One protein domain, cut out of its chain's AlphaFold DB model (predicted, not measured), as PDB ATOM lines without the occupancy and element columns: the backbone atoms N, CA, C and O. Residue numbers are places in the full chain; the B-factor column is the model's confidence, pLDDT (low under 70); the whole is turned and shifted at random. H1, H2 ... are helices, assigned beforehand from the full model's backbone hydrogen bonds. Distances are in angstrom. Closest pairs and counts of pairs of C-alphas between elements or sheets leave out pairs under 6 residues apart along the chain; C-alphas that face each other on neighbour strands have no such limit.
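Overview. This is residues 52 to 128 of the 136 residues of an uncharacterized protein of Nocardioides terrae (UniProt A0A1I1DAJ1). One long helix, H3, makes the longest axis: its earlier part is built into a small compact body, and residues 117 to 128 at its far end stick out from that body as an arm. In the body the short helix H1 lies side by side with residues 101 to 113 of H3, H2 packs on H1 at a steep angle, and the long loop of residues 82 to 99 leads from the end of H2 back to the start of H3. The printed part has 77 residues, with three named helices in the order H1, H2, H3 and no named strand; the class is all helix. The whole is only just compact, close to loose, with a radius of gyration of the C-alphas of 13.3 A, and its elongated outline spans 44 by 28 by 17 A.

Along the chain. H1 is residues 52 to 61, and its C-alpha 52 stands at (-39.149, 44.714, 9.510). H2 is residues 69 to 81, 18.2 A from first to last C-alpha, and begins with C-alpha 69 at (-38.778, 59.103, 7.825). H3 is residues 100 to 127, 39.3 A long between the same kind of points; its C-alpha 127 is at (-25.551, 25.518, 13.407).

Arrangement. H1 touches both other helices. H1 and H2 run opposite ways at a steep tilt of 62 degrees, and their closest C-alphas, those of Leu 53 and Ala 78, are 4.9 A apart. H1 and H3 touch at a shallow tilt of 16 degrees, opposite ways, with residues 101 to 113 alone on the side of H3; their closest C-alphas are those of Ala 57 and Leu 106, 4.9 A apart. H2 and H3 are close but not clearly touching: their closest C-alphas, of Ala 78 and Trp 109, are 7.8 A apart. These two run the same way at a steep tilt of 63 degrees. In H1, H2 and H3 every O i to N i+4 pair is within hydrogen-bond range.

Size, cuts and confidence. The two C-alphas farthest apart are those of Glu 98 and Arg 128, at 46.0 A. Residues 117 to 128, of which 117 to 127 belong to H3, stand free; without them the body of 65 residues spans 28 by 28 by 15 A. The link from H1 to H2 is short, with 7 residues, and the link from H2 to H3 is long, with 18. The printed part has no cut. The mean pLDDT of the printed part is 93.0, and no printed residue of this model is under 70.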
ATOM      1  N   VAL A  52     -39.026  43.650  10.516       98.38
ATOM      2  CA  VAL A  52     -39.149  44.714   9.510       98.38
ATOM      3  C   VAL A  52     -40.296  44.431   8.544       98.38
ATOM      4  O   VAL A  52     -41.128  45.308   8.333       98.38
ATOM      5  N   LEU A  53     -40.389  43.208   8.011       97.81
ATOM      6  CA  LEU A  53     -41.488  42.817   7.120       97.81
ATOM      7  C   LEU A  53     -42.854  42.923   7.814       97.81
ATOM      8  O   LEU A  53     -43.802  43.455   7.239       97.81
ATOM      9  N   ALA A  54     -42.948  42.475   9.069       97.94
ATOM     10  CA  ALA A  54     -44.177  42.578   9.851       97.94
ATOM     11  C   ALA A  54     -44.586  44.039  10.106       97.94
ATOM     12  O   ALA A  54     -45.762  44.382   9.973       97.94
ATOM     13  N   LEU A  55     -43.627  44.913  10.434       97.94
ATOM     14  CA  LEU A  55     -43.881  46.344  10.611       97.94
ATOM     15  C   LEU A  55     -44.279  47.018   9.297       97.94
ATOM     16  O   LEU A  55     -45.236  47.786   9.289       97.94
ATOM     17  N   GLY A  56     -43.610  46.702   8.187       96.50
ATOM     18  CA  GLY A  56     -43.980  47.212   6.868       96.50
ATOM     19  C   GLY A  56     -45.412  46.827   6.492       96.50
ATOM     20  O   GLY A  56     -46.190  47.673   6.049       96.50
ATOM     21  N   ALA A  57     -45.797  45.575   6.750       96.88
ATOM     22  CA  ALA A  57     -47.153  45.096   6.501       96.88
ATOM     23  C   ALA A  57     -48.184  45.839   7.363       96.88
ATOM     24  O   ALA A  57     -49.232  46.246   6.863       96.88
ATOM     25  N   LEU A  58     -47.866  46.065   8.643       96.56
ATOM     26  CA  LEU A  58     -48.716  46.811   9.570       96.56
ATOM     27  C   LEU A  58     -48.871  48.280   9.159       96.56
ATOM     28  O   LEU A  58     -49.969  48.824   9.229       96.56
ATOM     29  N   PHE A  59     -47.792  48.916   8.703       96.62
ATOM     30  CA  PHE A  59     -47.815  50.300   8.232       96.62
ATOM     31  C   PHE A  59     -48.703  50.469   7.004       96.62
ATOM     32  O   PHE A  59     -49.502  51.397   6.972       96.62
ATOM     33  N   ILE A  60     -48.639  49.548   6.040       94.31
ATOM     34  CA  ILE A  60     -49.554  49.561   4.889       94.31
ATOM     35  C   ILE A  60     -50.991  49.266   5.334       94.31
ATOM     36  O   ILE A  60     -51.937  49.849   4.812       94.31
ATOM     37  N   ALA A  61     -51.184  48.371   6.306       94.94
ATOM     38  CA  ALA A  61     -52.516  48.040   6.801       94.94
ATOM     39  C   ALA A  61     -53.206  49.191   7.540       94.94
ATOM     40  O   ALA A  61     -54.429  49.294   7.486       94.94
ATOM     41  N   PHE A  62     -52.436  50.046   8.208       95.56
ATOM     42  CA  PHE A  62     -52.944  51.217   8.923       95.56
ATOM     43  C   PHE A  62     -52.821  52.528   8.147       95.56
ATOM     44  O   PHE A  62     -53.070  53.577   8.734       95.56
ATOM     45  N   ASP A  63     -52.441  52.478   6.868       91.31
ATOM     46  CA  ASP A  63     -52.212  53.668   6.040       91.31
ATOM     47  C   ASP A  63     -51.278  54.683   6.733       91.31
ATOM     48  O   ASP A  63     -51.562  55.873   6.891       91.31
ATOM     49  N   ALA A  64     -50.164  54.172   7.264       90.81
ATOM     50  CA  ALA A  64     -49.229  54.962   8.049       90.81
ATOM     51  C   ALA A  64     -48.593  56.076   7.205       90.81
ATOM     52  O   ALA A  64     -48.182  55.872   6.064       90.81
ATOM     53  N   ASN A  65     -48.440  57.253   7.813       91.69
ATOM     54  CA  ASN A  65     -47.939  58.446   7.139       91.69
ATOM     55  C   ASN A  65     -46.509  58.266   6.590       91.69
ATOM     56  O   ASN A  65     -45.530  58.326   7.339       91.69
ATOM     57  N   THR A  66     -46.388  58.158   5.267       85.69
ATOM     58  CA  THR A  66     -45.117  58.070   4.523       85.69
ATOM     59  C   THR A  66     -44.322  59.381   4.496       85.69
ATOM     60  O   THR A  66     -43.176  59.411   4.054       85.69
ATOM     61  N   GLY A  67     -44.871  60.473   5.039       86.56
ATOM     62  CA  GLY A  67     -44.099  61.675   5.364       86.56
ATOM     63  C   GLY A  67     -43.166  61.496   6.570       86.56
ATOM     64  O   GLY A  67     -42.303  62.341   6.810       86.56
ATOM     65  N   ASN A  68     -43.317  60.415   7.346       92.88
ATOM     66  CA  ASN A  68     -42.425  60.095   8.453       92.88
ATOM     67  C   ASN A  68     -41.231  59.262   7.968       92.88
ATOM     68  O   ASN A  68     -41.396  58.155   7.459       92.88
ATOM     69  N   ALA A  69     -40.019  59.764   8.219       94.56
ATOM     70  CA  ALA A  69     -38.778  59.103   7.825       94.56
ATOM     71  C   ALA A  69     -38.650  57.663   8.354       94.56
ATOM     72  O   ALA A  69     -38.091  56.815   7.664       94.56
ATOM     73  N   LEU A  70     -39.184  57.362   9.543       94.56
ATOM     74  CA  LEU A  70     -39.163  56.013  10.110       94.56
ATOM     75  C   LEU A  70     -40.064  55.050   9.329       94.56
ATOM     76  O   LEU A  70     -39.654  53.923   9.070       94.56
ATOM     77  N   VAL A  71     -41.271  55.486   8.954       94.88
ATOM     78  CA  VAL A  71     -42.218  54.660   8.187       94.88
ATOM     79  C   VAL A  71     -41.608  54.321   6.834       94.88
ATOM     80  O   VAL A  71     -41.507  53.147   6.490       94.88
ATOM     81  N   THR A  72     -41.118  55.330   6.113       95.75
ATOM     82  CA  THR A  72     -40.485  55.144   4.801       95.75
ATOM     83  C   THR A  72     -39.239  54.274   4.894       95.75
ATOM     84  O   THR A  72     -39.107  53.329   4.126       95.75
ATOM     85  N   PHE A  73     -38.380  54.492   5.895       96.88
ATOM     86  CA  PHE A  73     -37.209  53.645   6.117       96.88
ATOM     87  C   PHE A  73     -37.575  52.167   6.321       96.88
ATOM     88  O   PHE A  73     -36.922  51.286   5.765       96.88
ATOM     89  N   VAL A  74     -38.614  51.880   7.112       97.00
ATOM     90  CA  VAL A  74     -39.074  50.504   7.340       97.00
ATOM     91  C   VAL A  74     -39.673  49.902   6.073       97.00
ATOM     92  O   VAL A  74     -39.386  48.743   5.786       97.00
ATOM     93  N   LEU A  75     -40.467  50.660   5.311       96.44
ATOM     94  CA  LEU A  75     -41.042  50.192   4.045       96.44
ATOM     95  C   LEU A  75     -39.950  49.872   3.016       96.44
ATOM     96  O   LEU A  75     -39.956  48.778   2.463       96.44
ATOM     97  N   ASP A  76     -38.964  50.755   2.853       96.50
ATOM     98  CA  ASP A  76     -37.828  50.537   1.950       96.50
ATOM     99  C   ASP A  76     -36.990  49.322   2.367       96.50
ATOM    100  O   ASP A  76     -36.453  48.594   1.531       96.50
ATOM    101  N   LEU A  77     -36.829  49.106   3.676       96.62
ATOM    102  CA  LEU A  77     -36.104  47.949   4.183       96.62
ATOM    103  C   LEU A  77     -36.919  46.658   4.018       96.62
ATOM    104  O   LEU A  77     -36.331  45.621   3.722       96.62
ATOM    105  N   ALA A  78     -38.245  46.714   4.157       95.69
ATOM    106  CA  ALA A  78     -39.144  45.591   3.895       95.69
ATOM    107  C   ALA A  78     -39.108  45.175   2.415       95.69
ATOM    108  O   ALA A  78     -38.884  43.997   2.145       95.69
ATOM    109  N   ASP A  79     -39.187  46.136   1.483       95.88
ATOM    110  CA  ASP A  79     -39.048  45.895   0.034       95.88
ATOM    111  C   ASP A  79     -37.688  45.239  -0.321       95.88
ATOM    112  O   ASP A  79     -37.555  44.543  -1.318       95.88
ATOM    113  N   ARG A  80     -36.636  45.423   0.493       96.06
ATOM    114  CA  ARG A  80     -35.328  44.758   0.283       96.06
ATOM    115  C   ARG A  80     -35.250  43.351   0.874       96.06
ATOM    116  O   ARG A  80     -34.380  42.572   0.486       96.06
ATOM    117  N   LEU A  81     -36.078  43.056   1.871       94.31
ATOM    118  CA  LEU A  81     -36.025  41.823   2.660       94.31
ATOM    119  C   LEU A  81     -37.085  40.798   2.255       94.31
ATOM    120  O   LEU A  81     -37.040  39.665   2.737       94.31
ATOM    121  N   ASP A  82     -38.013  41.166   1.378       90.62
ATOM    122  CA  ASP A  82     -39.053  40.280   0.852       90.62
ATOM    123  C   ASP A  82     -38.532  39.235  -0.152       90.62
ATOM    124  O   ASP A  82     -39.278  38.359  -0.594       90.62
ATOM    125  N   LEU A  83     -37.231  39.282  -0.467       90.38
ATOM    126  CA  LEU A  83     -36.529  38.336  -1.337       90.38
ATOM    127  C   LEU A  83     -37.102  38.282  -2.767       90.38
ATOM    128  O   LEU A  83     -36.857  37.304  -3.477       90.38
ATOM    129  N   GLY A  84     -37.895  39.278  -3.179       88.25
ATOM    130  CA  GLY A  84     -38.634  39.327  -4.445       88.25
ATOM    131  C   GLY A  84     -39.819  38.357  -4.532       88.25
ATOM    132  O   GLY A  84     -40.842  38.677  -5.120       88.25
ATOM    133  N   VAL A  85     -39.734  37.177  -3.908       88.56
ATOM    134  CA  VAL A  85     -40.827  36.184  -3.905       88.56
ATOM    135  C   VAL A  85     -42.014  36.651  -3.057       88.56
ATOM    136  O   VAL A  85     -43.162  36.320  -3.355       88.56
ATOM    137  N   PHE A  86     -41.755  37.425  -2.003       92.31
ATOM    138  CA  PHE A  86     -42.784  37.957  -1.111       92.31
ATOM    139  C   PHE A  86     -43.131  39.418  -1.418       92.31
ATOM    140  O   PHE A  86     -43.638  40.107  -0.538       92.31
ATOM    141  N   ASP A  87     -42.888  39.889  -2.642       89.69
ATOM    142  CA  ASP A  87     -43.176  41.267  -3.041       89.69
ATOM    143  C   ASP A  87     -44.661  41.633  -2.819       89.69
ATOM    144  O   ASP A  87     -45.589  40.840  -3.016       89.69
ATOM    145  N   ARG A  88     -44.924  42.854  -2.354       85.75
ATOM    146  CA  ARG A  88     -46.292  43.323  -2.052       85.75
ATOM    147  C   ARG A  88     -47.117  43.697  -3.295       85.75
ATOM    148  O   ARG A  88     -48.332  43.854  -3.195       85.75
ATOM    149  N   ASN A  89     -46.486  43.855  -4.446       84.69
ATOM    150  CA  ASN A  89     -47.091  44.223  -5.724       84.69
ATOM    151  C   ASN A  89     -47.127  43.042  -6.710       84.69
ATOM    152  O   ASN A  89     -48.070  42.970  -7.497       84.69
ATOM    153  N   ASP A  90     -46.158  42.123  -6.633       85.00
ATOM    154  CA  ASP A  90     -46.003  40.967  -7.538       85.00
ATOM    155  C   ASP A  90     -45.531  39.676  -6.828       85.00
ATOM    156  O   ASP A  90     -44.802  38.852  -7.373       85.00
ATOM    157  N   GLY A  91     -45.908  39.498  -5.561       80.19
ATOM    158  CA  GLY A  91     -45.553  38.303  -4.792       80.19
ATOM    159  C   GLY A  91     -46.470  37.101  -5.035       80.19
ATOM    160  O   GLY A  91     -47.366  37.111  -5.878       80.19
ATOM    161  N   ILE A  92     -46.292  36.063  -4.206       82.31
ATOM    162  CA  ILE A  92     -47.041  34.786  -4.250       82.31
ATOM    163  C   ILE A  92     -48.551  34.980  -4.431       82.31
ATOM    164  O   ILE A  92     -49.199  34.215  -5.153       82.31
ATOM    165  N   LYS A  93     -49.134  35.971  -3.748       85.56
ATOM    166  CA  LYS A  93     -50.543  36.310  -3.899       85.56
ATOM    167  C   LYS A  93     -50.716  37.765  -4.302       85.56
ATOM    168  O   LYS A  93     -50.279  38.676  -3.608       85.56
ATOM    169  N   GLN A  94     -51.483  37.950  -5.368       87.81
ATOM    170  CA  GLN A  94     -51.938  39.253  -5.824       87.81
ATOM    171  C   GLN A  94     -53.469  39.303  -5.786       87.81
ATOM    172  O   GLN A  94     -54.169  38.418  -6.295       87.81
ATOM    173  N   TRP A  95     -54.003  40.312  -5.118       90.12
ATOM    174  CA  TRP A  95     -55.385  40.751  -5.206       90.12
ATOM    175  C   TRP A  95     -55.430  42.030  -6.038       90.12
ATOM    176  O   TRP A  95     -54.523  42.854  -5.974       90.12
ATOM    177  N   THR A  96     -56.503  42.189  -6.806       90.31
ATOM    178  CA  THR A  96     -56.760  43.364  -7.658       90.31
ATOM    179  C   THR A  96     -58.050  44.092  -7.273       90.31
ATOM    180  O   THR A  96     -58.446  45.052  -7.925       90.31
ATOM    181  N   SER A  97     -58.725  43.627  -6.218       89.00
ATOM    182  CA  SER A  97     -59.969  44.199  -5.703       89.00
ATOM    183  C   SER A  97     -59.717  45.304  -4.675       89.00
ATOM    184  O   SER A  97     -58.579  45.663  -4.382       89.00
ATOM    185  N   GLU A  98     -60.782  45.856  -4.098       89.88
ATOM    186  CA  GLU A  98     -60.683  46.875  -3.055       89.88
ATOM    187  C   GLU A  98     -59.774  46.426  -1.895       89.88
ATOM    188  O   GLU A  98     -59.810  45.267  -1.444       89.88
ATOM    189  N   ASN A  99     -58.941  47.357  -1.418       89.12
ATOM    190  CA  ASN A  99     -57.897  47.121  -0.417       89.12
ATOM    191  C   ASN A  99     -56.836  46.087  -0.847       89.12
ATOM    192  O   ASN A  99     -56.205  45.452   0.001       89.12
ATOM    193  N   ALA A 100     -56.635  45.902  -2.159       91.75
ATOM    194  CA  ALA A 100     -55.620  45.015  -2.729       91.75
ATOM    195  C   ALA A 100     -54.235  45.239  -2.118       91.75
ATOM    196  O   ALA A 100     -53.604  44.278  -1.696       91.75
ATOM    197  N   GLN A 101     -53.794  46.494  -2.009       91.00
ATOM    198  CA  GLN A 101     -52.468  46.827  -1.488       91.00
ATOM    199  C   GLN A 101     -52.268  46.318  -0.054       91.00
ATOM    200  O   GLN A 101     -51.299  45.616   0.224       91.00
ATOM    201  N   THR A 102     -53.219  46.598   0.840       94.00
ATOM    202  CA  THR A 102     -53.199  46.111   2.224       94.00
ATOM    203  C   THR A 102     -53.230  44.591   2.294       94.00
ATOM    204  O   THR A 102     -52.450  43.997   3.035       94.00
ATOM    205  N   LYS A 103     -54.099  43.941   1.512       92.62
ATOM    206  CA  LYS A 103     -54.204  42.475   1.490       92.62
ATOM    207  C   LYS A 103     -52.910  41.831   0.997       92.62
ATOM    208  O   LYS A 103     -52.424  40.903   1.637       92.62
ATOM    209  N   ASN A 104     -52.347  42.340  -0.100       94.69
ATOM    210  CA  ASN A 104     -51.102  41.834  -0.670       94.69
ATOM    211  C   ASN A 104     -49.953  41.997   0.328       94.69
ATOM    212  O   ASN A 104     -49.257  41.028   0.607       94.69
ATOM    213  N   ALA A 105     -49.794  43.186   0.917       94.00
ATOM    214  CA  ALA A 105     -48.747  43.447   1.898       94.00
ATOM    215  C   ALA A 105     -48.883  42.553   3.137       94.00
ATOM    216  O   ALA A 105     -47.931  41.875   3.512       94.00
ATOM    217  N   LEU A 106     -50.073  42.492   3.747       95.00
ATOM    218  CA  LEU A 106     -50.318  41.649   4.921       95.00
ATOM    219  C   LEU A 106     -50.032  40.175   4.647       95.00
ATOM    220  O   LEU A 106     -49.461  39.498   5.498       95.00
ATOM    221  N   PHE A 107     -50.417  39.670   3.478       95.69
ATOM    222  CA  PHE A 107     -50.224  38.263   3.153       95.69
ATOM    223  C   PHE A 107     -48.782  37.954   2.751       95.69
ATOM    224  O   PHE A 107     -48.160  37.080   3.352       95.69
ATOM    225  N   ASN A 108     -48.236  38.664   1.760       96.38
ATOM    226  CA  ASN A 108     -46.926  38.348   1.199       96.38
ATOM    227  C   ASN A 108     -45.823  38.646   2.216       96.38
ATOM    228  O   ASN A 108     -45.079  37.738   2.584       96.38
ATOM    229  N   TRP A 109     -45.775  39.861   2.770       97.00
ATOM    230  CA  TRP A 109     -44.784  40.191   3.797       97.00
ATOM    231  C   TRP A 109     -45.045  39.477   5.121       97.00
ATOM    232  O   TRP A 109     -44.089  39.126   5.810       97.00
ATOM    233  N   GLY A 110     -46.302  39.175   5.460       96.12
ATOM    234  CA  GLY A 110     -46.623  38.341   6.622       96.12
ATOM    235  C   GLY A 110     -46.035  36.931   6.509       96.12
ATOM    236  O   GLY A 110     -45.391  36.447   7.442       96.12
ATOM    237  N   ILE A 111     -46.182  36.280   5.351       96.56
ATOM    238  CA  ILE A 111     -45.554  34.977   5.091       96.56
ATOM    239  C   ILE A 111     -44.032  35.112   5.010       96.56
ATOM    240  O   ILE A 111     -43.327  34.290   5.593       96.56
ATOM    241  N   GLY A 112     -43.509  36.157   4.365       96.56
ATOM    242  CA  GLY A 112     -42.073  36.437   4.328       96.56
ATOM    243  C   GLY A 112     -41.470  36.551   5.732       96.56
ATOM    244  O   GLY A 112     -40.436  35.945   6.020       96.56
ATOM    245  N   ALA A 113     -42.159  37.232   6.650       97.81
ATOM    246  CA  ALA A 113     -41.755  37.328   8.049       97.81
ATOM    247  C   ALA A 113     -41.718  35.954   8.737       97.81
ATOM    248  O   ALA A 113     -40.756  35.639   9.444       97.81
ATOM    249  N   LEU A 114     -42.721  35.103   8.496       97.56
ATOM    250  CA  LEU A 114     -42.722  33.727   9.003       97.56
ATOM    251  C   LEU A 114     -41.559  32.910   8.438       97.56
ATOM    252  O   LEU A 114     -40.924  32.168   9.186       97.56
ATOM    253  N   VAL A 115     -41.245  33.055   7.151       97.06
ATOM    254  CA  VAL A 115     -40.125  32.355   6.507       97.06
ATOM    255  C   VAL A 115     -38.792  32.779   7.110       97.06
ATOM    256  O   VAL A 115     -37.986  31.914   7.455       97.06
ATOM    257  N   TRP A 116     -38.576  34.077   7.330       97.25
ATOM    258  CA  TRP A 116     -37.390  34.565   8.031       97.25
ATOM    259  C   TRP A 116     -37.301  34.020   9.459       97.25
ATOM    260  O   TRP A 116     -36.249  33.518   9.861       97.25
ATOM    261  N   LEU A 117     -38.398  34.045  10.218       97.19
ATOM    262  CA  LEU A 117     -38.403  33.600  11.612       97.19
ATOM    263  C   LEU A 117     -38.179  32.085  11.741       97.19
ATOM    264  O   LEU A 117     -37.318  31.636  12.503       97.19
ATOM    265  N   ILE A 118     -38.936  31.288  10.986       97.12
ATOM    266  CA  ILE A 118     -38.854  29.823  11.010       97.12
ATOM    267  C   ILE A 118     -37.532  29.366  10.396       97.12
ATOM    268  O   ILE A 118     -36.832  28.556  11.002       97.12
ATOM    269  N   GLY A 119     -37.150  29.915   9.241       95.75
ATOM    270  CA  GLY A 119     -35.889  29.610   8.567       95.75
ATOM    271  C   GLY A 119     -34.684  29.928   9.447       95.75
ATOM    272  O   GLY A 119     -33.823  29.070   9.643       95.75
ATOM    273  N   GLY A 120     -34.671  31.104  10.082       94.88
ATOM    274  CA  GLY A 120     -33.643  31.482  11.051       94.88
ATOM    275  C   GLY A 120     -33.583  30.534  12.246       94.88
ATOM    276  O   GLY A 120     -32.499  30.130  12.665       94.88
ATOM    277  N   ARG A 121     -34.738  30.107  12.769       94.00
ATOM    278  CA  ARG A 121     -34.814  29.164  13.895       94.00
ATOM    279  C   ARG A 121     -34.342  27.754  13.528       94.00
ATOM    280  O   ARG A 121     -33.724  27.079  14.355       94.00
ATOM    281  N   VAL A 122     -34.640  27.289  12.318       94.31
ATOM    282  CA  VAL A 122     -34.136  26.012  11.791       94.31
ATOM    283  C   VAL A 122     -32.625  26.101  11.592       94.31
ATOM    284  O   VAL A 122     -31.897  25.237  12.076       94.31
ATOM    285  N   LEU A 123     -32.140  27.176  10.970       92.62
ATOM    286  CA  LEU A 123     -30.718  27.390  10.717       92.62
ATOM    287  C   LEU A 123     -29.913  27.492  12.021       92.62
ATOM    288  O   LEU A 123     -28.872  26.853  12.151       92.62
ATOM    289  N   GLU A 124     -30.428  28.198  13.027       93.00
ATOM    290  CA  GLU A 124     -29.842  28.252  14.371       93.00
ATOM    291  C   GLU A 124     -29.671  26.848  14.975       93.00
ATOM    292  O   GLU A 124     -28.595  26.516  15.478       93.00
ATOM    293  N   ARG A 125     -30.713  26.004  14.894       87.81
ATOM    294  CA  ARG A 125     -30.668  24.613  15.378       87.81
ATOM    295  C   ARG A 125     -29.683  23.746  14.605       87.81
ATOM    296  O   ARG A 125     -29.068  22.872  15.198       87.81
ATOM    297  N   VAL A 126     -29.518  23.973  13.305       90.06
ATOM    298  CA  VAL A 126     -28.531  23.241  12.496       90.06
ATOM    299  C   VAL A 126     -27.104  23.678  12.853       90.06
ATOM    300  O   VAL A 126     -26.201  22.847  12.979       90.06
ATOM    301  N   ILE A 127     -26.878  24.979  13.068       88.88
ATOM    302  CA  ILE A 127     -25.551  25.518  13.407       88.88
ATOM    303  C   ILE A 127     -25.126  25.095  14.817       88.88
ATOM    304  O   ILE A 127     -23.951  24.752  15.015       88.88
ATOM    305  N   ARG A 128     -26.055  25.101  15.783       86.56
ATOM    306  CA  ARG A 128     -25.834  24.670  17.169       86.56
ATOM    307  C   ARG A 128     -26.106  23.160  17.291       86.56
ATOM    308  O   ARG A 128     -27.259  22.778  17.440       86.56
TER     309      ARG A 128